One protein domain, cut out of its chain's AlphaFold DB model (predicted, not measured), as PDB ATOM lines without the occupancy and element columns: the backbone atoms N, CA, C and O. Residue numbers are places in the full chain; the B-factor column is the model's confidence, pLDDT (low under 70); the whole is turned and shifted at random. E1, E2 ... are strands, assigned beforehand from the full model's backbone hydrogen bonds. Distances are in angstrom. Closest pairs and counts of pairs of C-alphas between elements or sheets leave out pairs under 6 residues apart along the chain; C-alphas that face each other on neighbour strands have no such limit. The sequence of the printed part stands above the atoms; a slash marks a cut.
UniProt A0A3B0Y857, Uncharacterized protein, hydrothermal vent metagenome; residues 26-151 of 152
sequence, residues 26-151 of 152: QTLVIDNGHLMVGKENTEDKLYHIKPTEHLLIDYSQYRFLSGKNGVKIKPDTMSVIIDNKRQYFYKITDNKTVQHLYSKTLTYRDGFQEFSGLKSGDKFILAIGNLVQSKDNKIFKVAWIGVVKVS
ATOM      1  N   GLN A  26      28.966 -18.980  21.562       94.94
ATOM      2  CA  GLN A  26      27.644 -19.098  22.174       94.94
ATOM      3  C   GLN A  26      26.756 -17.968  21.680       94.94
ATOM      4  O   GLN A  26      27.240 -16.869  21.431       94.94
ATOM      5  N   THR A  27      25.460 -18.235  21.549       95.75
ATOM      6  CA  THR A  27      24.470 -17.212  21.194       95.75
ATOM      7  C   THR A  27      23.545 -16.977  22.372       95.75
ATOM      8  O   THR A  27      22.981 -17.922  22.917       95.75
ATOM      9  N   LEU A  28      23.385 -15.714  22.749       95.56
ATOM     10  CA  LEU A  28      22.420 -15.251  23.730       95.56
ATOM     11  C   LEU A  28      21.337 -14.466  22.993       95.56
ATOM     12  O   LEU A  28      21.617 -13.430  22.388       95.56
ATOM     13  N   VAL A  29      20.106 -14.973  23.047       96.12
ATOM     14  CA  VAL A  29      18.936 -14.338  22.430       96.12
ATOM     15  C   VAL A  29      18.245 -13.458  23.466       96.12
ATOM     16  O   VAL A  29      17.831 -13.938  24.517       96.12
ATOM     17  N   ILE A  30      18.144 -12.164  23.178       93.38
ATOM     18  CA  ILE A  30      17.586 -11.150  24.073       93.38
ATOM     19  C   ILE A  30      16.054 -11.200  24.052       93.38
ATOM     20  O   ILE A  30      15.433 -11.201  22.988       93.38
ATOM     21  N   ASP A  31      15.440 -11.157  25.235       91.12
ATOM     22  CA  ASP A  31      13.989 -11.203  25.418       91.12
ATOM     23  C   ASP A  31      13.508 -10.340  26.607       91.12
ATOM     24  O   ASP A  31      14.282  -9.653  27.281       91.12
ATOM     25  N   ASN A  32      12.190 -10.345  26.841       87.38
ATOM     26  CA  ASN A  32      11.549  -9.634  27.955       87.38
ATOM     27  C   ASN A  32      11.575 -10.411  29.286       87.38
ATOM     28  O   ASN A  32      11.386  -9.807  30.342       87.38
ATOM     29  N   GLY A  33      11.749 -11.734  29.257       85.69
ATOM     30  CA  GLY A  33      11.722 -12.598  30.441       85.69
ATOM     31  C   GLY A  33      12.928 -12.387  31.355       85.69
ATOM     32  O   GLY A  33      12.786 -12.441  32.578       85.69
ATOM     33  N   HIS A  34      14.072 -12.048  30.764       87.81
ATOM     34  CA  HIS A  34      15.341 -11.817  31.461       87.81
ATOM     35  C   HIS A  34      15.667 -10.329  31.672       87.81
ATOM     36  O   HIS A  34      16.747  -9.982  32.154       87.81
ATOM     37  N   LEU A  35      14.737  -9.433  31.324       82.88
ATOM     38  CA  LEU A  35      14.886  -8.001  31.551       82.88
ATOM     39  C   LEU A  35      14.792  -7.681  33.056       82.88
ATOM     40  O   LEU A  35      13.737  -7.823  33.679       82.88
ATOM     41  N   MET A  36      15.886  -7.186  33.632       74.44
ATOM     42  CA  MET A  36      16.004  -6.848  35.054       74.44
ATOM     43  C   MET A  36      15.683  -5.373  35.316       74.44
ATOM     44  O   MET A  36      16.570  -4.538  35.465       74.44
ATOM     45  N   VAL A  37      14.391  -5.043  35.400       66.38
ATOM     46  CA  VAL A  37      13.925  -3.717  35.840       66.38
ATOM     47  C   VAL A  37      13.199  -3.853  37.177       66.38
ATOM     48  O   VAL A  37      12.085  -4.368  37.221       66.38
ATOM     49  N   GLY A  38      13.834  -3.391  38.261       55.53
ATOM     50  CA  GLY A  38      13.185  -3.109  39.551       55.53
ATOM     51  C   GLY A  38      12.393  -4.251  40.204       55.53
ATOM     52  O   GLY A  38      11.386  -3.967  40.845       55.53
ATOM     53  N   LYS A  39      12.790  -5.522  40.038       53.56
ATOM     54  CA  LYS A  39      12.105  -6.677  40.652       53.56
ATOM     55  C   LYS A  39      13.018  -7.451  41.603       53.56
ATOM     56  O   LYS A  39      14.151  -7.764  41.245       53.56
ATOM     57  N   GLU A  40      12.484  -7.791  42.773       51.19
ATOM     58  CA  GLU A  40      13.046  -8.784  43.694       51.19
ATOM     59  C   GLU A  40      12.740 -10.207  43.176       51.19
ATOM     60  O   GLU A  40      11.705 -10.430  42.547       51.19
ATOM     61  N   ASN A  41      13.669 -11.143  43.409       52.97
ATOM     62  CA  ASN A  41      13.820 -12.477  42.793       52.97
ATOM     63  C   ASN A  41      14.248 -12.497  41.314       52.97
ATOM     64  O   ASN A  41      13.443 -12.472  40.381       52.97
ATOM     65  N   THR A  42      15.567 -12.590  41.125       57.72
ATOM     66  CA  THR A  42      16.260 -12.538  39.829       57.72
ATOM     67  C   THR A  42      16.956 -13.845  39.436       57.72
ATOM     68  O   THR A  42      17.453 -13.930  38.316       57.72
ATOM     69  N   GLU A  43      16.987 -14.870  40.302       63.75
ATOM     70  CA  GLU A  43      17.677 -16.138  39.999       63.75
ATOM     71  C   GLU A  43      17.001 -16.941  38.880       63.75
ATOM     72  O   GLU A  43      17.692 -17.434  37.993       63.75
ATOM     73  N   ASP A  44      15.668 -16.971  38.830       63.62
ATOM     74  CA  ASP A  44      14.917 -17.684  37.779       63.62
ATOM     75  C   ASP A  44      14.932 -16.962  36.420       63.62
ATOM     76  O   ASP A  44      14.334 -17.418  35.447       63.62
ATOM     77  N   LYS A  45      15.574 -15.790  36.350       78.94
ATOM     78  CA  LYS A  45      15.601 -14.903  35.176       78.94
ATOM     79  C   LYS A  45      17.020 -14.609  34.709       78.94
ATOM     80  O   LYS A  45      17.281 -13.567  34.104       78.94
ATOM     81  N   LEU A  46      17.938 -15.520  35.011       88.06
ATOM     82  CA  LEU A  46      19.304 -15.492  34.511       88.06
ATOM     83  C   LEU A  46      19.378 -16.205  33.165       88.06
ATOM     84  O   LEU A  46      18.833 -17.292  32.996       88.06
ATOM     85  N   TYR A  47      20.131 -15.638  32.228       93.31
ATOM     86  CA  TYR A  47      20.589 -16.430  31.093       93.31
ATOM     87  C   TYR A  47      21.640 -17.428  31.558       93.31
ATOM     88  O   TYR A  47      22.504 -17.094  32.371       93.31
ATOM     89  N   HIS A  48      21.623 -18.616  30.967       93.69
ATOM     90  CA  HIS A  48      22.679 -19.603  31.132       93.69
ATOM     91  C   HIS A  48      23.361 -19.844  29.793       93.69
ATOM     92  O   HIS A  48      22.705 -20.153  28.801       93.69
ATOM     93  N   ILE A  49      24.684 -19.707  29.772       94.88
ATOM     94  CA  ILE A  49      25.513 -20.026  28.606       94.88
ATOM     95  C   ILE A  49      26.672 -20.925  29.024       94.88
ATOM     96  O   ILE A  49      27.030 -20.972  30.203       94.88
ATOM     97  N   LYS A  50      27.284 -21.605  28.055       95.25
ATOM     98  CA  LYS A  50      28.529 -22.349  28.274       95.25
ATOM     99  C   LYS A  50      29.755 -21.430  28.210       95.25
ATOM    100  O   LYS A  50      29.649 -20.328  27.663       95.25
ATOM    101  N   PRO A  51      30.920 -21.862  28.731       95.62
ATOM    102  CA  PRO A  51      32.173 -21.150  28.530       95.62
ATOM    103  C   PRO A  51      32.432 -20.898  27.046       95.62
ATOM    104  O   PRO A  51      32.215 -21.773  26.199       95.62
ATOM    105  N   THR A  52      32.856 -19.679  26.733       95.88
ATOM    106  CA  THR A  52      32.894 -19.193  25.355       95.88
ATOM    107  C   THR A  52      33.959 -18.127  25.195       95.88
ATOM    108  O   THR A  52      34.046 -17.200  25.995       95.88
ATOM    109  N   GLU A  53      34.764 -18.225  24.148       95.19
ATOM    110  CA  GLU A  53      35.684 -17.146  23.768       95.19
ATOM    111  C   GLU A  53      34.951 -16.056  22.967       95.19
ATOM    112  O   GLU A  53      35.369 -14.900  22.931       95.19
ATOM    113  N   HIS A  54      33.829 -16.434  22.350       95.25
ATOM    114  CA  HIS A  54      33.050 -15.618  21.430       95.25
ATOM    115  C   HIS A  54      31.573 -15.635  21.833       95.25
ATOM    116  O   HIS A  54      30.962 -16.699  21.925       95.25
ATOM    117  N   LEU A  55      30.975 -14.469  22.075       96.50
ATOM    118  CA  LEU A  55      29.557 -14.353  22.413       96.50
ATOM    119  C   LEU A  55      28.810 -13.611  21.302       96.50
ATOM    120  O   LEU A  55      29.130 -12.472  20.975       96.50
ATOM    121  N   LEU A  56      27.793 -14.245  20.733       97.06
ATOM    122  CA  LEU A  56      26.833 -13.612  19.839       97.06
ATOM    123  C   LEU A  56      25.642 -13.123  20.657       97.06
ATOM    124  O   LEU A  56      25.018 -13.898  21.376       97.06
ATOM    125  N   ILE A  57      25.314 -11.843  20.535       97.44
ATOM    126  CA  ILE A  57      24.104 -11.258  21.111       97.44
ATOM    127  C   ILE A  57      23.095 -11.071  19.987       97.44
ATOM    128  O   ILE A  57      23.312 -10.236  19.110       97.44
ATOM    129  N   ASP A  58      22.002 -11.827  20.019       97.19
ATOM    130  CA  ASP A  58      20.901 -11.721  19.063       97.19
ATOM    131  C   ASP A  58      19.713 -11.000  19.705       97.19
ATOM    132  O   ASP A  58      19.071 -11.507  20.619       97.19
ATOM    133  N   TYR A  59      19.404  -9.805  19.214       94.88
ATOM    134  CA  TYR A  59      18.226  -9.032  19.613       94.88
ATOM    135  C   TYR A  59      17.258  -8.811  18.447       94.88
ATOM    136  O   TYR A  59      16.471  -7.865  18.465       94.88
ATOM    137  N   SER A  60      17.285  -9.671  17.425       94.44
ATOM    138  CA  SER A  60      16.397  -9.587  16.254       94.44
ATOM    139  C   SER A  60      14.912  -9.593  16.618       94.44
ATOM    140  O   SER A  60      14.115  -8.910  15.975       94.44
ATOM    141  N   GLN A  61      14.552 -10.313  17.682       91.25
ATOM    142  CA  GLN A  61      13.179 -10.424  18.178       91.25
ATOM    143  C   GLN A  61      12.829  -9.372  19.241       91.25
ATOM    144  O   GLN A  61      11.668  -9.251  19.634       91.25
ATOM    145  N   TYR A  62      13.804  -8.586  19.705       90.88
ATOM    146  CA  TYR A  62      13.602  -7.623  20.781       90.88
ATOM    147  C   TYR A  62      13.336  -6.211  20.249       90.88
ATOM    148  O   TYR A  62      13.932  -5.741  19.277       90.88
ATOM    149  N   ARG A  63      12.440  -5.486  20.923       88.25
ATOM    150  CA  ARG A  63      12.125  -4.088  20.609       88.25
ATOM    151  C   ARG A  63      12.566  -3.196  21.762       88.25
ATOM    152  O   ARG A  63      11.957  -3.206  22.823       88.25
ATOM    153  N   PHE A  64      13.593  -2.383  21.529       87.94
ATOM    154  CA  PHE A  64      14.048  -1.380  22.493       87.94
ATOM    155  C   PHE A  64      13.117  -0.161  22.479       87.94
ATOM    156  O   PHE A  64      12.906   0.456  21.430       87.94
ATOM    157  N   LEU A  65      12.563   0.188  23.642       80.56
ATOM    158  CA  LEU A  65      11.590   1.271  23.822       80.56
ATOM    159  C   LEU A  65      12.096   2.292  24.859       80.56
ATOM    160  O   LEU A  65      12.767   1.913  25.816       80.56
ATOM    161  N   SER A  66      11.750   3.573  24.683       69.69
ATOM    162  CA  SER A  66      11.996   4.658  25.650       69.69
ATOM    163  C   SER A  66      10.716   5.170  26.294       69.69
ATOM    164  O   SER A  66       9.767   5.522  25.587       69.69
ATOM    165  N   GLY A  67      10.763   5.367  27.616       59.88
ATOM    166  CA  GLY A  67       9.807   6.188  28.363       59.88
ATOM    167  C   GLY A  67       8.347   5.714  28.315       59.88
ATOM    168  O   GLY A  67       8.026   4.641  27.814       59.88
ATOM    169  N   LYS A  68       7.441   6.549  28.845       53.81
ATOM    170  CA  LYS A  68       5.994   6.263  28.922       53.81
ATOM    171  C   LYS A  68       5.284   6.217  27.556       53.81
ATOM    172  O   LYS A  68       4.179   5.696  27.485       53.81
ATOM    173  N   ASN A  69       5.918   6.707  26.487       62.03
ATOM    174  CA  ASN A  69       5.297   6.846  25.161       62.03
ATOM    175  C   ASN A  69       5.751   5.781  24.146       62.03
ATOM    176  O   ASN A  69       5.366   5.852  22.983       62.03
ATOM    177  N   GLY A  70       6.587   4.814  24.546       64.88
ATOM    178  CA  GLY A  70       6.946   3.678  23.689       64.88
ATOM    179  C   GLY A  70       7.748   4.044  22.435       64.88
ATOM    180  O   GLY A  70       7.691   3.326  21.438       64.88
ATOM    181  N   VAL A  71       8.500   5.149  22.456       74.25
ATOM    182  CA  VAL A  71       9.316   5.556  21.301       74.25
ATOM    183  C   VAL A  71      10.429   4.532  21.101       74.25
ATOM    184  O   VAL A  71      11.212   4.276  22.017       74.25
ATOM    185  N   LYS A  72      10.506   3.947  19.902       74.56
ATOM    186  CA  LYS A  72      11.540   2.966  19.564       74.56
ATOM    187  C   LYS A  72      12.911   3.642  19.580       74.56
ATOM    188  O   LYS A  72      13.118   4.623  18.868       74.56
ATOM    189  N   ILE A  73      13.845   3.107  20.362       80.94
ATOM    190  CA  ILE A  73      15.237   3.573  20.367       80.94
ATOM    191  C   ILE A  73      16.095   2.552  19.641       80.94
ATOM    192  O   ILE A  73      15.924   1.349  19.816       80.94
ATOM    193  N   LYS A  74      17.057   3.027  18.854       88.69
ATOM    194  CA  LYS A  74      18.150   2.179  18.390       88.69
ATOM    195  C   LYS A  74      19.292   2.253  19.419       88.69
ATOM    196  O   LYS A  74      19.828   3.348  19.608       88.69
ATOM    197  N   PRO A  75      19.662   1.151  20.096       92.75
ATOM    198  CA  PRO A  75      20.833   1.156  20.963       92.75
ATOM    199  C   PRO A  75      22.097   1.358  20.126       92.75
ATOM    200  O   PRO A  75      22.155   0.967  18.959       92.75
ATOM    201  N   ASP A  76      23.110   1.971  20.728       95.31
ATOM    202  CA  ASP A  76      24.393   2.232  20.072       95.31
ATOM    203  C   ASP A  76      25.583   1.611  20.808       95.31
ATOM    204  O   ASP A  76      26.714   1.691  20.333       95.31
ATOM    205  N   THR A  77      25.340   1.032  21.986       96.19
ATOM    206  CA  THR A  77      26.384   0.513  22.860       96.19
ATOM    207  C   THR A  77      25.854  -0.666  23.674       96.19
ATOM    208  O   THR A  77      24.739  -0.623  24.203       96.19
ATOM    209  N   MET A  78      26.677  -1.703  23.809       97.19
ATOM    210  CA  MET A  78      26.506  -2.759  24.806       97.19
ATOM    211  C   MET A  78      27.614  -2.657  25.848       97.19
ATOM    212  O   MET A  78      28.749  -2.321  25.516       97.19
ATOM    213  N   SER A  79      27.293  -2.964  27.097       96.00
ATOM    214  CA  SER A  79      28.243  -3.051  28.198       96.00
ATOM    215  C   SER A  79      28.191  -4.446  28.808       96.00
ATOM    216  O   SER A  79      27.108  -4.966  29.075       96.00
ATOM    217  N   VAL A  80      29.367  -5.038  29.007       96.50
ATOM    218  CA  VAL A  80      29.555  -6.329  29.674       96.50
ATOM    219  C   VAL A  80      30.355  -6.082  30.944       96.50
ATOM    220  O   VAL A  80      31.493  -5.619  30.881       96.50
ATOM    221  N   ILE A  81      29.763  -6.382  32.095       95.44
ATOM    222  CA  ILE A  81      30.375  -6.169  33.409       95.44
ATOM    223  C   ILE A  81      30.446  -7.518  34.106       95.44
ATOM    224  O   ILE A  81      29.412  -8.049  34.505       95.44
ATOM    225  N   ILE A  82      31.652  -8.069  34.238       95.81
ATOM    226  CA  ILE A  82      31.868  -9.351  34.919       95.81
ATOM    227  C   ILE A  82      32.252  -9.100  36.379       95.81
ATOM    228  O   ILE A  82      31.646  -9.648  37.292       95.81
ATOM    229  N   ASP A  83      33.232  -8.223  36.609       93.62
ATOM    230  CA  ASP A  83      33.679  -7.828  37.944       93.62
ATOM    231  C   ASP A  83      34.366  -6.444  37.931       93.62
ATOM    232  O   ASP A  83      34.325  -5.701  36.945       93.62
ATOM    233  N   ASN A  84      35.009  -6.081  39.044       90.38
ATOM    234  CA  ASN A  84      35.679  -4.790  39.232       90.38
ATOM    235  C   ASN A  84      36.944  -4.593  38.376       90.38
ATOM    236  O   ASN A  84      37.500  -3.499  38.391       90.38
ATOM    237  N   LYS A  85      37.419  -5.622  37.666       93.75
ATOM    238  CA  LYS A  85      38.605  -5.588  36.790       93.75
ATOM    239  C   LYS A  85      38.308  -6.024  35.353       93.75
ATOM    240  O   LYS A  85      39.184  -5.909  34.495       93.75
ATOM    241  N   ARG A  86      37.087  -6.489  35.079       95.81
ATOM    242  CA  ARG A  86      36.625  -6.970  33.772       95.81
ATOM    243  C   ARG A  86      35.327  -6.266  33.377       95.81
ATOM    244  O   ARG A  86      34.225  -6.707  33.714       95.81
ATOM    245  N   GLN A  87      35.481  -5.139  32.684       95.62
ATOM    246  CA  GLN A  87      34.400  -4.297  32.175       95.62
ATOM    247  C   GLN A  87      34.695  -3.918  30.735       95.62
ATOM    248  O   GLN A  87      35.785  -3.427  30.429       95.62
ATOM    249  N   TYR A  88      33.704  -4.121  29.878       96.06
ATOM    250  CA  TYR A  88      33.854  -4.008  28.440       96.06
ATOM    251  C   TYR A  88      32.701  -3.238  27.818       96.06
ATOM    252  O   TYR A  88      31.562  -3.285  28.293       96.06
ATOM    253  N   PHE A  89      33.000  -2.569  26.713       95.88
ATOM    254  CA  PHE A  89      32.044  -1.864  25.882       95.88
ATOM    255  C   PHE A  89      32.154  -2.349  24.443       95.88
ATOM    256  O   PHE A  89      33.248  -2.522  23.913       95.88
ATOM    257  N   TYR A  90      31.008  -2.525  23.804       97.00
ATOM    258  CA  TYR A  90      30.891  -2.768  22.375       97.00
ATOM    259  C   TYR A  90      30.116  -1.611  21.751       97.00
ATOM    260  O   TYR A  90      28.976  -1.358  22.149       97.00
ATOM    261  N   LYS A  91      30.707  -0.907  20.780       96.25
ATOM    262  CA  LYS A  91      29.995   0.125  20.017       96.25
ATOM    263  C   LYS A  91      29.267  -0.526  18.844       96.25
ATOM    264  O   LYS A  91      29.897  -1.121  17.977       96.25
ATOM    265  N   ILE A  92      27.948  -0.363  18.795       95.69
ATOM    266  CA  ILE A  92      27.118  -0.843  17.688       95.69
ATOM    267  C   ILE A  92      27.227   0.180  16.555       95.69
ATOM    268  O   ILE A  92      26.639   1.261  16.621       95.69
ATOM    269  N   THR A  93      28.012  -0.142  15.531       92.19
ATOM    270  CA  THR A  93      28.261   0.748  14.384       92.19
ATOM    271  C   THR A  93      27.428   0.391  13.158       92.19
ATOM    272  O   THR A  93      27.203   1.248  12.305       92.19
ATOM    273  N   ASP A  94      26.934  -0.843  13.075       91.75
ATOM    274  CA  ASP A  94      26.120  -1.313  11.960       91.75
ATOM    275  C   ASP A  94      24.614  -1.372  12.298       91.75
ATOM    276  O   ASP A  94      24.131  -0.899  13.336       91.75
ATOM    277  N   ASN A  95      23.822  -1.860  11.343       88.81
ATOM    278  CA  ASN A  95      22.379  -2.067  11.490       88.81
ATOM    279  C   ASN A  95      22.028  -3.530  11.792       88.81
ATOM    280  O   ASN A  95      20.855  -3.895  11.712       88.81
ATOM    281  N   LYS A  96      23.013  -4.382  12.100       93.75
ATOM    282  CA  LYS A  96      22.745  -5.795  12.357       93.75
ATOM    283  C   LYS A  96      22.053  -5.952  13.701       93.75
ATOM    284  O   LYS A  96      22.229  -5.156  14.624       93.75
ATOM    285  N   THR A  97      21.247  -6.997  13.805       94.25
ATOM    286  CA  THR A  97      20.574  -7.386  15.050       94.25
ATOM    287  C   THR A  97      21.308  -8.485  15.809       94.25
ATOM    288  O   THR A  97      20.919  -8.813  16.922       94.25
ATOM    289  N   VAL A  98      22.363  -9.036  15.207       96.75
ATOM    290  CA  VAL A  98      23.263 -10.013  15.816       96.75
ATOM    291  C   VAL A  98      24.640  -9.377  15.914       96.75
ATOM    292  O   VAL A  98      25.193  -8.958  14.896       96.75
ATOM    293  N   GLN A  99      25.170  -9.284  17.130       97.25
ATOM    294  CA  GLN A  99      26.434  -8.611  17.422       97.25
ATOM    295  C   GLN A  99      27.440  -9.585  18.011       97.25
ATOM    296  O   GLN A  99      27.096 -10.407  18.857       97.25
ATOM    297  N   HIS A 100      28.686  -9.493  17.555       95.75
ATOM    298  CA  HIS A 100      29.741 -10.423  17.932       95.75
ATOM    299  C   HIS A 100      30.689  -9.783  18.942       95.75
ATOM    300  O   HIS A 100      31.460  -8.882  18.610       95.75
ATOM    301  N   LEU A 101      30.626 -10.262  20.178       96.12
ATOM    302  CA  LEU A 101      31.416  -9.794  21.305       96.12
ATOM    303  C   LEU A 101      32.572 -10.769  21.537       96.12
ATOM    304  O   LEU A 101      32.375 -11.911  21.947       96.12
ATOM    305  N   TYR A 102      33.779 -10.300  21.244       95.50
ATOM    306  CA  TYR A 102      35.040 -11.008  21.450       95.50
ATOM    307  C   TYR A 102      36.168  -9.980  21.618       95.50
ATOM    308  O   TYR A 102      35.931  -8.772  21.536       95.50
ATOM    309  N   SER A 103      37.399 -10.436  21.854       94.75
ATOM    310  CA  SER A 103      38.527  -9.562  22.224       94.75
ATOM    311  C   SER A 103      38.739  -8.377  21.278       94.75
ATOM    312  O   SER A 103      38.959  -7.263  21.736       94.75
ATOM    313  N   LYS A 104      38.594  -8.575  19.961       94.50
ATOM    314  CA  LYS A 104      38.839  -7.512  18.968       94.50
ATOM    315  C   LYS A 104      37.691  -6.514  18.818       94.50
ATOM    316  O   LYS A 104      37.892  -5.461  18.222       94.50
ATOM    317  N   THR A 105      36.488  -6.853  19.273       95.81
ATOM    318  CA  THR A 105      35.321  -5.962  19.172       95.81
ATOM    319  C   THR A 105      35.016  -5.251  20.477       95.81
ATOM    320  O   THR A 105      34.367  -4.205  20.464       95.81
ATOM    321  N   LEU A 106      35.480  -5.799  21.597       96.62
ATOM    322  CA  LEU A 106      35.293  -5.226  22.915       96.62
ATOM    323  C   LEU A 106      36.418  -4.253  23.258       96.62
ATOM    324  O   LEU A 106      37.599  -4.570  23.188       96.62
ATOM    325  N   THR A 107      36.036  -3.066  23.710       95.44
ATOM    326  CA  THR A 107      36.943  -2.112  24.345       95.44
ATOM    327  C   THR A 107      36.843  -2.277  25.855       95.44
ATOM    328  O   THR A 107      35.751  -2.172  26.414       95.44
ATOM    329  N   TYR A 108      37.959  -2.538  26.527       93.31
ATOM    330  CA  TYR A 108      38.023  -2.575  27.987       93.31
ATOM    331  C   TYR A 108      38.297  -1.177  28.556       93.31
ATOM    332  O   TYR A 108      38.789  -0.289  27.861       93.31
ATOM    333  N   ARG A 109      37.934  -0.957  29.820       87.44
ATOM    334  CA  ARG A 109      38.186   0.315  30.517       87.44
ATOM    335  C   ARG A 109      39.677   0.486  30.844       87.44
ATOM    336  O   ARG A 109      40.360  -0.493  31.122       87.44
ATOM    337  N   ASP A 110      40.176   1.720  30.885       85.62
ATOM    338  CA  ASP A 110      41.569   1.988  31.274       85.62
ATOM    339  C   ASP A 110      41.903   1.369  32.642       85.62
ATOM    340  O   ASP A 110      41.183   1.571  33.624       85.62
ATOM    341  N   GLY A 111      42.987   0.588  32.690       88.12
ATOM    342  CA  GLY A 111      43.411  -0.166  33.876       88.12
ATOM    343  C   GLY A 111      42.708  -1.517  34.084       88.12
ATOM    344  O   GLY A 111      42.947  -2.165  35.103       88.12
ATOM    345  N   PHE A 112      41.853  -1.951  33.152       93.06
ATOM    346  CA  PHE A 112      41.144  -3.234  33.205       93.06
ATOM    347  C   PHE A 112      41.815  -4.280  32.310       93.06
ATOM    348  O   PHE A 112      42.652  -3.969  31.466       93.06
ATOM    349  N   GLN A 113      41.455  -5.545  32.523       92.81
ATOM    350  CA  GLN A 113      42.002  -6.671  31.766       92.81
ATOM    351  C   GLN A 113      41.344  -6.790  30.390       92.81
ATOM    352  O   GLN A 113      40.127  -6.632  30.272       92.81
ATOM    353  N   GLU A 114      42.130  -7.154  29.373       94.19
ATOM    354  CA  GLU A 114      41.608  -7.511  28.052       94.19
ATOM    355  C   GLU A 114      40.615  -8.683  28.152       94.19
ATOM    356  O   GLU A 114      40.709  -9.550  29.029       94.19
ATOM    357  N   PHE A 115      39.627  -8.701  27.260       95.25
ATOM    358  CA  PHE A 115      38.662  -9.788  27.205       95.25
ATOM    359  C   PHE A 115      39.326 -11.066  26.682       95.25
ATOM    360  O   PHE A 115      39.805 -11.108  25.554       95.25
ATOM    361  N   SER A 116      39.304 -12.122  27.492       93.50
ATOM    362  CA  SER A 116      39.875 -13.440  27.171       93.50
ATOM    363  C   SER A 116      38.809 -14.542  27.110       93.50
ATOM    364  O   SER A 116      39.110 -15.716  27.303       93.50
ATOM    365  N   GLY A 117      37.554 -14.156  26.874       94.06
ATOM    366  CA  GLY A 117      36.408 -15.056  26.934       94.06
ATOM    367  C   GLY A 117      35.716 -15.082  28.296       94.06
ATOM    368  O   GLY A 117      36.116 -14.425  29.259       94.06
ATOM    369  N   LEU A 118      34.642 -15.861  28.343       96.12
ATOM    370  CA  LEU A 118      33.779 -16.112  29.487       96.12
ATOM    371  C   LEU A 118      34.037 -17.528  29.999       96.12
ATOM    372  O   LEU A 118      33.949 -18.501  29.245       96.12
ATOM    373  N   LYS A 119      34.364 -17.642  31.284       95.19
ATOM    374  CA  LYS A 119      34.786 -18.889  31.927       95.19
ATOM    375  C   LYS A 119      33.675 -19.440  32.803       95.19
ATOM    376  O   LYS A 119      32.828 -18.698  33.286       95.19
ATOM    377  N   SER A 120      33.694 -20.748  33.038       95.38
ATOM    378  CA  SER A 120      32.752 -21.370  33.970       95.38
ATOM    379  C   SER A 120      32.803 -20.695  35.340       95.38
ATOM    380  O   SER A 120      33.885 -20.401  35.851       95.38
ATOM    381  N   GLY A 121      31.631 -20.423  35.913       94.19
ATOM    382  CA  GLY A 121      31.493 -19.684  37.165       94.19
ATOM    383  C   GLY A 121      31.457 -18.164  37.006       94.19
ATOM    384  O   GLY A 121      31.038 -17.492  37.950       94.19
ATOM    385  N   ASP A 122      31.807 -17.604  35.840       95.56
ATOM    386  CA  ASP A 122      31.588 -16.180  35.590       95.56
ATOM    387  C   ASP A 122      30.088 -15.855  35.678       95.56
ATOM    388  O   ASP A 122      29.219 -16.568  35.162       95.56
ATOM    389  N   LYS A 123      29.791 -14.727  36.319       94.81
ATOM    390  CA  LYS A 123      28.483 -14.077  36.295       94.81
ATOM    391  C   LYS A 123      28.698 -12.669  35.780       94.81
ATOM    392  O   LYS A 123      29.588 -11.979  36.263       94.81
ATOM    393  N   PHE A 124      27.909 -12.247  34.803       95.25
ATOM    394  CA  PHE A 124      28.061 -10.919  34.228       95.25
ATOM    395  C   PHE A 124      26.725 -10.245  33.967       95.25
ATOM    396  O   PHE A 124      25.695 -10.890  33.768       95.25
ATOM    397  N   ILE A 125      26.759  -8.920  33.975       95.06
ATOM    398  CA  ILE A 125      25.660  -8.067  33.551       95.06
ATOM    399  C   ILE A 125      25.904  -7.708  32.091       95.06
ATOM    400  O   ILE A 125      26.965  -7.184  31.746       95.06
ATOM    401  N   LEU A 126      24.907  -7.967  31.250       96.38
ATOM    402  CA  LEU A 126      24.827  -7.431  29.902       96.38
ATOM    403  C   LEU A 126      23.816  -6.288  29.913       96.38
ATOM    404  O   LEU A 126      22.644  -6.489  30.224       96.38
ATOM    405  N   ALA A 127      24.262  -5.092  29.556       94.81
ATOM    406  CA  ALA A 127      23.398  -3.931  29.432       94.81
ATOM    407  C   ALA A 127      23.472  -3.376  28.008       94.81
ATOM    408  O   ALA A 127      24.551  -3.237  27.438       94.81
ATOM    409  N   ILE A 128      22.321  -3.052  27.428       95.06
ATOM    410  CA  ILE A 128      22.189  -2.553  26.060       95.06
ATOM    411  C   ILE A 128      21.475  -1.206  26.122       95.06
ATOM    412  O   ILE A 128      20.445  -1.057  26.785       95.06
ATOM    413  N   GLY A 129      22.027  -0.204  25.448       93.56
ATOM    414  CA  GLY A 129      21.496   1.146  25.538       93.56
ATOM    415  C   GLY A 129      22.246   2.150  24.685       93.56
ATOM    416  O   GLY A 129      22.815   1.812  23.644       93.56
ATOM    417  N   ASN A 130      22.230   3.400  25.139       92.94
ATOM    418  CA  ASN A 130      22.883   4.508  24.461       92.94
ATOM    419  C   ASN A 130      23.917   5.169  25.365       92.94
ATOM    420  O   ASN A 130      23.593   5.608  26.472       92.94
ATOM    421  N   LEU A 131      25.152   5.278  24.884       90.69
ATOM    422  CA  LEU A 131      26.190   6.038  25.571       90.69
ATOM    423  C   LEU A 131      26.130   7.497  25.111       90.69
ATOM    424  O   LEU A 131      26.506   7.818  23.986       90.69
ATOM    425  N   VAL A 132      25.644   8.378  25.981       88.88
ATOM    426  CA  VAL A 132      25.432   9.797  25.687       88.88
ATOM    427  C   VAL A 132      26.484  10.631  26.406       88.88
ATOM    428  O   VAL A 132      26.639  10.530  27.623       88.88
ATOM    429  N   GLN A 133      27.181  11.491  25.667       86.19
ATOM    430  CA  GLN A 133      28.023  12.523  26.266       86.19
ATOM    431  C   GLN A 133      27.122  13.630  26.833       86.19
ATOM    432  O   GLN A 133      26.304  14.203  26.115       86.19
ATOM    433  N   SER A 134      27.253  13.931  28.121       83.81
ATOM    434  CA  SER A 134      26.548  15.020  28.793       83.81
ATOM    435  C   SER A 134      27.556  15.884  29.536       83.81
ATOM    436  O   SER A 134      28.072  15.486  30.581       83.81
ATOM    437  N   LYS A 135      27.838  17.071  28.981       86.12
ATOM    438  CA  LYS A 135      28.917  17.955  29.449       86.12
ATOM    439  C   LYS A 135      30.237  17.164  29.526       86.12
ATOM    440  O   LYS A 135      30.661  16.603  28.515       86.12
ATOM    441  N   ASP A 136      30.795  17.028  30.725       85.12
ATOM    442  CA  ASP A 136      32.060  16.339  31.005       85.12
ATOM    443  C   ASP A 136      31.889  14.847  31.335       85.12
ATOM    444  O   ASP A 136      32.870  14.126  31.497       85.12
ATOM    445  N   ASN A 137      30.649  14.350  31.410       80.81
ATOM    446  CA  ASN A 137      30.357  12.980  31.821       80.81
ATOM    447  C   ASN A 137      29.791  12.142  30.675       80.81
ATOM    448  O   ASN A 137      28.943  12.581  29.898       80.81
ATOM    449  N   LYS A 138      30.204  10.876  30.619       83.62
ATOM    450  CA  LYS A 138      29.542   9.860  29.798       83.62
ATOM    451  C   LYS A 138      28.430   9.220  30.620       83.62
ATOM    452  O   LYS A 138      28.689   8.634  31.665       83.62
ATOM    453  N   ILE A 139      27.196   9.332  30.142       89.50
ATOM    454  CA  ILE A 139      26.017   8.734  30.768       89.50
ATOM    455  C   ILE A 139      25.561   7.569  29.902       89.50
ATOM    456  O   ILE A 139      25.250   7.746  28.723       89.50
ATOM    457  N   PHE A 140      25.480   6.378  30.487       90.50
ATOM    458  CA  PHE A 140      24.927   5.216  29.806       90.50
ATOM    459  C   PHE A 140      23.430   5.090  30.102       90.50
ATOM    460  O   PHE A 140      23.023   4.751  31.212       90.50
ATOM    461  N   LYS A 141      22.599   5.404  29.107       90.12
ATOM    462  CA  LYS A 141      21.140   5.279  29.185       90.12
ATOM    463  C   LYS A 141      20.747   3.851  28.827       90.12
ATOM    464  O   LYS A 141      20.750   3.483  27.654       90.12
ATOM    465  N   VAL A 142      20.435   3.054  29.844       89.38
ATOM    466  CA  VAL A 142      20.080   1.637  29.705       89.38
ATOM    467  C   VAL A 142      18.669   1.496  29.128       89.38
ATOM    468  O   VAL A 142      17.723   2.069  29.663       89.38
ATOM    469  N   ALA A 143      18.533   0.724  28.049       89.00
ATOM    470  CA  ALA A 143      17.244   0.348  27.457       89.00
ATOM    471  C   ALA A 143      16.871  -1.110  27.766       89.00
ATOM    472  O   ALA A 143      15.695  -1.470  27.777       89.00
ATOM    473  N   TRP A 144      17.875  -1.950  28.011       91.00
ATOM    474  CA  TRP A 144      17.719  -3.337  28.420       91.00
ATOM    475  C   TRP A 144      18.899  -3.750  29.298       91.00
ATOM    476  O   TRP A 144      20.028  -3.307  29.080       91.00
ATOM    477  N   ILE A 145      18.642  -4.606  30.278       92.44
ATOM    478  CA  ILE A 145      19.664  -5.175  31.151       92.44
ATOM    479  C   ILE A 145      19.267  -6.597  31.531       92.44
ATOM    480  O   ILE A 145      18.116  -6.845  31.884       92.44
ATOM    481  N   GLY A 146      20.229  -7.507  31.480       92.12
ATOM    482  CA  GLY A 146      20.069  -8.894  31.885       92.12
ATOM    483  C   GLY A 146      21.323  -9.398  32.579       92.12
ATOM    484  O   GLY A 146      22.417  -8.853  32.415       92.12
ATOM    485  N   VAL A 147      21.152 -10.441  33.382       93.25
ATOM    486  CA  VAL A 147      22.251 -11.099  34.087       93.25
ATOM    487  C   VAL A 147      22.449 -12.478  33.483       93.25
ATOM    488  O   VAL A 147      21.489 -13.188  33.187       93.25
ATOM    489  N   VAL A 148      23.705 -12.849  33.290       94.69
ATOM    490  CA  VAL A 148      24.104 -14.087  32.633       94.69
ATOM    491  C   VAL A 148      25.024 -14.864  33.562       94.69
ATOM    492  O   VAL A 148      25.931 -14.294  34.170       94.69
ATOM    493  N   LYS A 149      24.791 -16.171  33.666       95.19
ATOM    494  CA  LYS A 149      25.622 -17.125  34.393       95.19
ATOM    495  C   LYS A 149      26.274 -18.089  33.409       95.19
ATOM    496  O   LYS A 149      25.599 -18.729  32.603       95.19
ATOM    497  N   VAL A 150      27.587 -18.236  33.511       95.69
ATOM    498  CA  VAL A 150      28.350 -19.183  32.697       95.69
ATOM    499  C   VAL A 150      28.411 -20.516  33.439       95.69
ATOM    500  O   VAL A 150      29.018 -20.621  34.506       95.69
ATOM    501  N   SER A 151      27.716 -21.520  32.907       91.88
ATOM    502  CA  SER A 151      27.545 -22.851  33.512       91.88
ATOM    503  C   SER A 151      28.281 -23.912  32.686       91.88
ATOM    504  O   SER A 151      28.448 -23.726  31.484       91.88
TER     505      SER A 151
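AT A GLANCE: This is residues 26 to 151 of the 152 residues of an uncharacterized protein of hydrothermal vent metagenome (UniProt A0A3B0Y857). A twisted sheet of five strands, E2 E8 E7 E4 E5, curves round and partly faces a small sheet of three, E1 E3 E6, to make a loosely formed, nearly closed barrel. The long hairpin of E7 and E8 bends away from this body, and its tip, residues 133 to 138, sticks out. The printed part has 126 residues, with no named helix and eight named strands, E1 to E8 in chain order; both sheets are mixed. The class is all strand, though under half of the residues, 55 of 126, are in named elements. The whole is compact, with a radius of gyration of the C-alphas of 14.3 A and spans of 40 by 36 by 29 A.

IN THESE COORDINATES: In the larger sheet, E8 is residues 137 to 150, 32.2 A from first to last C-alpha, ending with C-alpha 150 at (28.350, -19.183, 32.697). E7 is residues 123 to 134, 30.1 A long. E4, residues 77 to 83, measures 18.7 A, and E5, residues 86 to 91, measures 16.8 A. E2 is residues 47 to 49. In the smaller sheet, E1 is residues 26 to 29, beginning with C-alpha 26 at (27.644, -19.098, 22.174); E3 is residues 54 to 58, 13.0 A long, and E6 is residues 98 to 101.

HOW THE PARTS SIT: The larger sheet has the order E2 E8 E7 E4 E5, with E2 and E5 as edge strands. E7 and E8 form an antiparallel hairpin, with N 128 and O 144 at 2.8 A and N 134 and O 137 at 2.8 A. E7 bends by 66 degrees at residue 129 and E8 by 80 degrees at residue 143. E7 and E4 are antiparallel, with N 79 and O 127 at 2.8 A. E4 and E5 form an antiparallel hairpin, with N 80 and O 88 at 2.9 A. E2 and E8 are parallel, with N 149 and O 47 at 2.8 A. In the smaller sheet, E1 and E3 are parallel, with N 28 and O 56 at 2.8 A, and E3 and E6 are antiparallel, with N 57 and O 99 at 2.8 A. Between the sheets, the closest C-alphas of E1 and E2 are those of Gln 26 and Ile 49, 6.8 A apart, and those of E5 and E6 are Tyr 90 and Leu 101, 7.1 A apart. E3 and E7 are apart.

THE WHOLE: The two C-alphas farthest apart are those of Lys 135 and Ser 151, 41.0 A. The printed part has no cut. The links E1 to E2, E3 to E4 and E6 to E7 are long, with 17, 18 and 21 residues. Mean pLDDT of the printed part is 88.8; residues 37 to 44 and 66 to 70 are under 70.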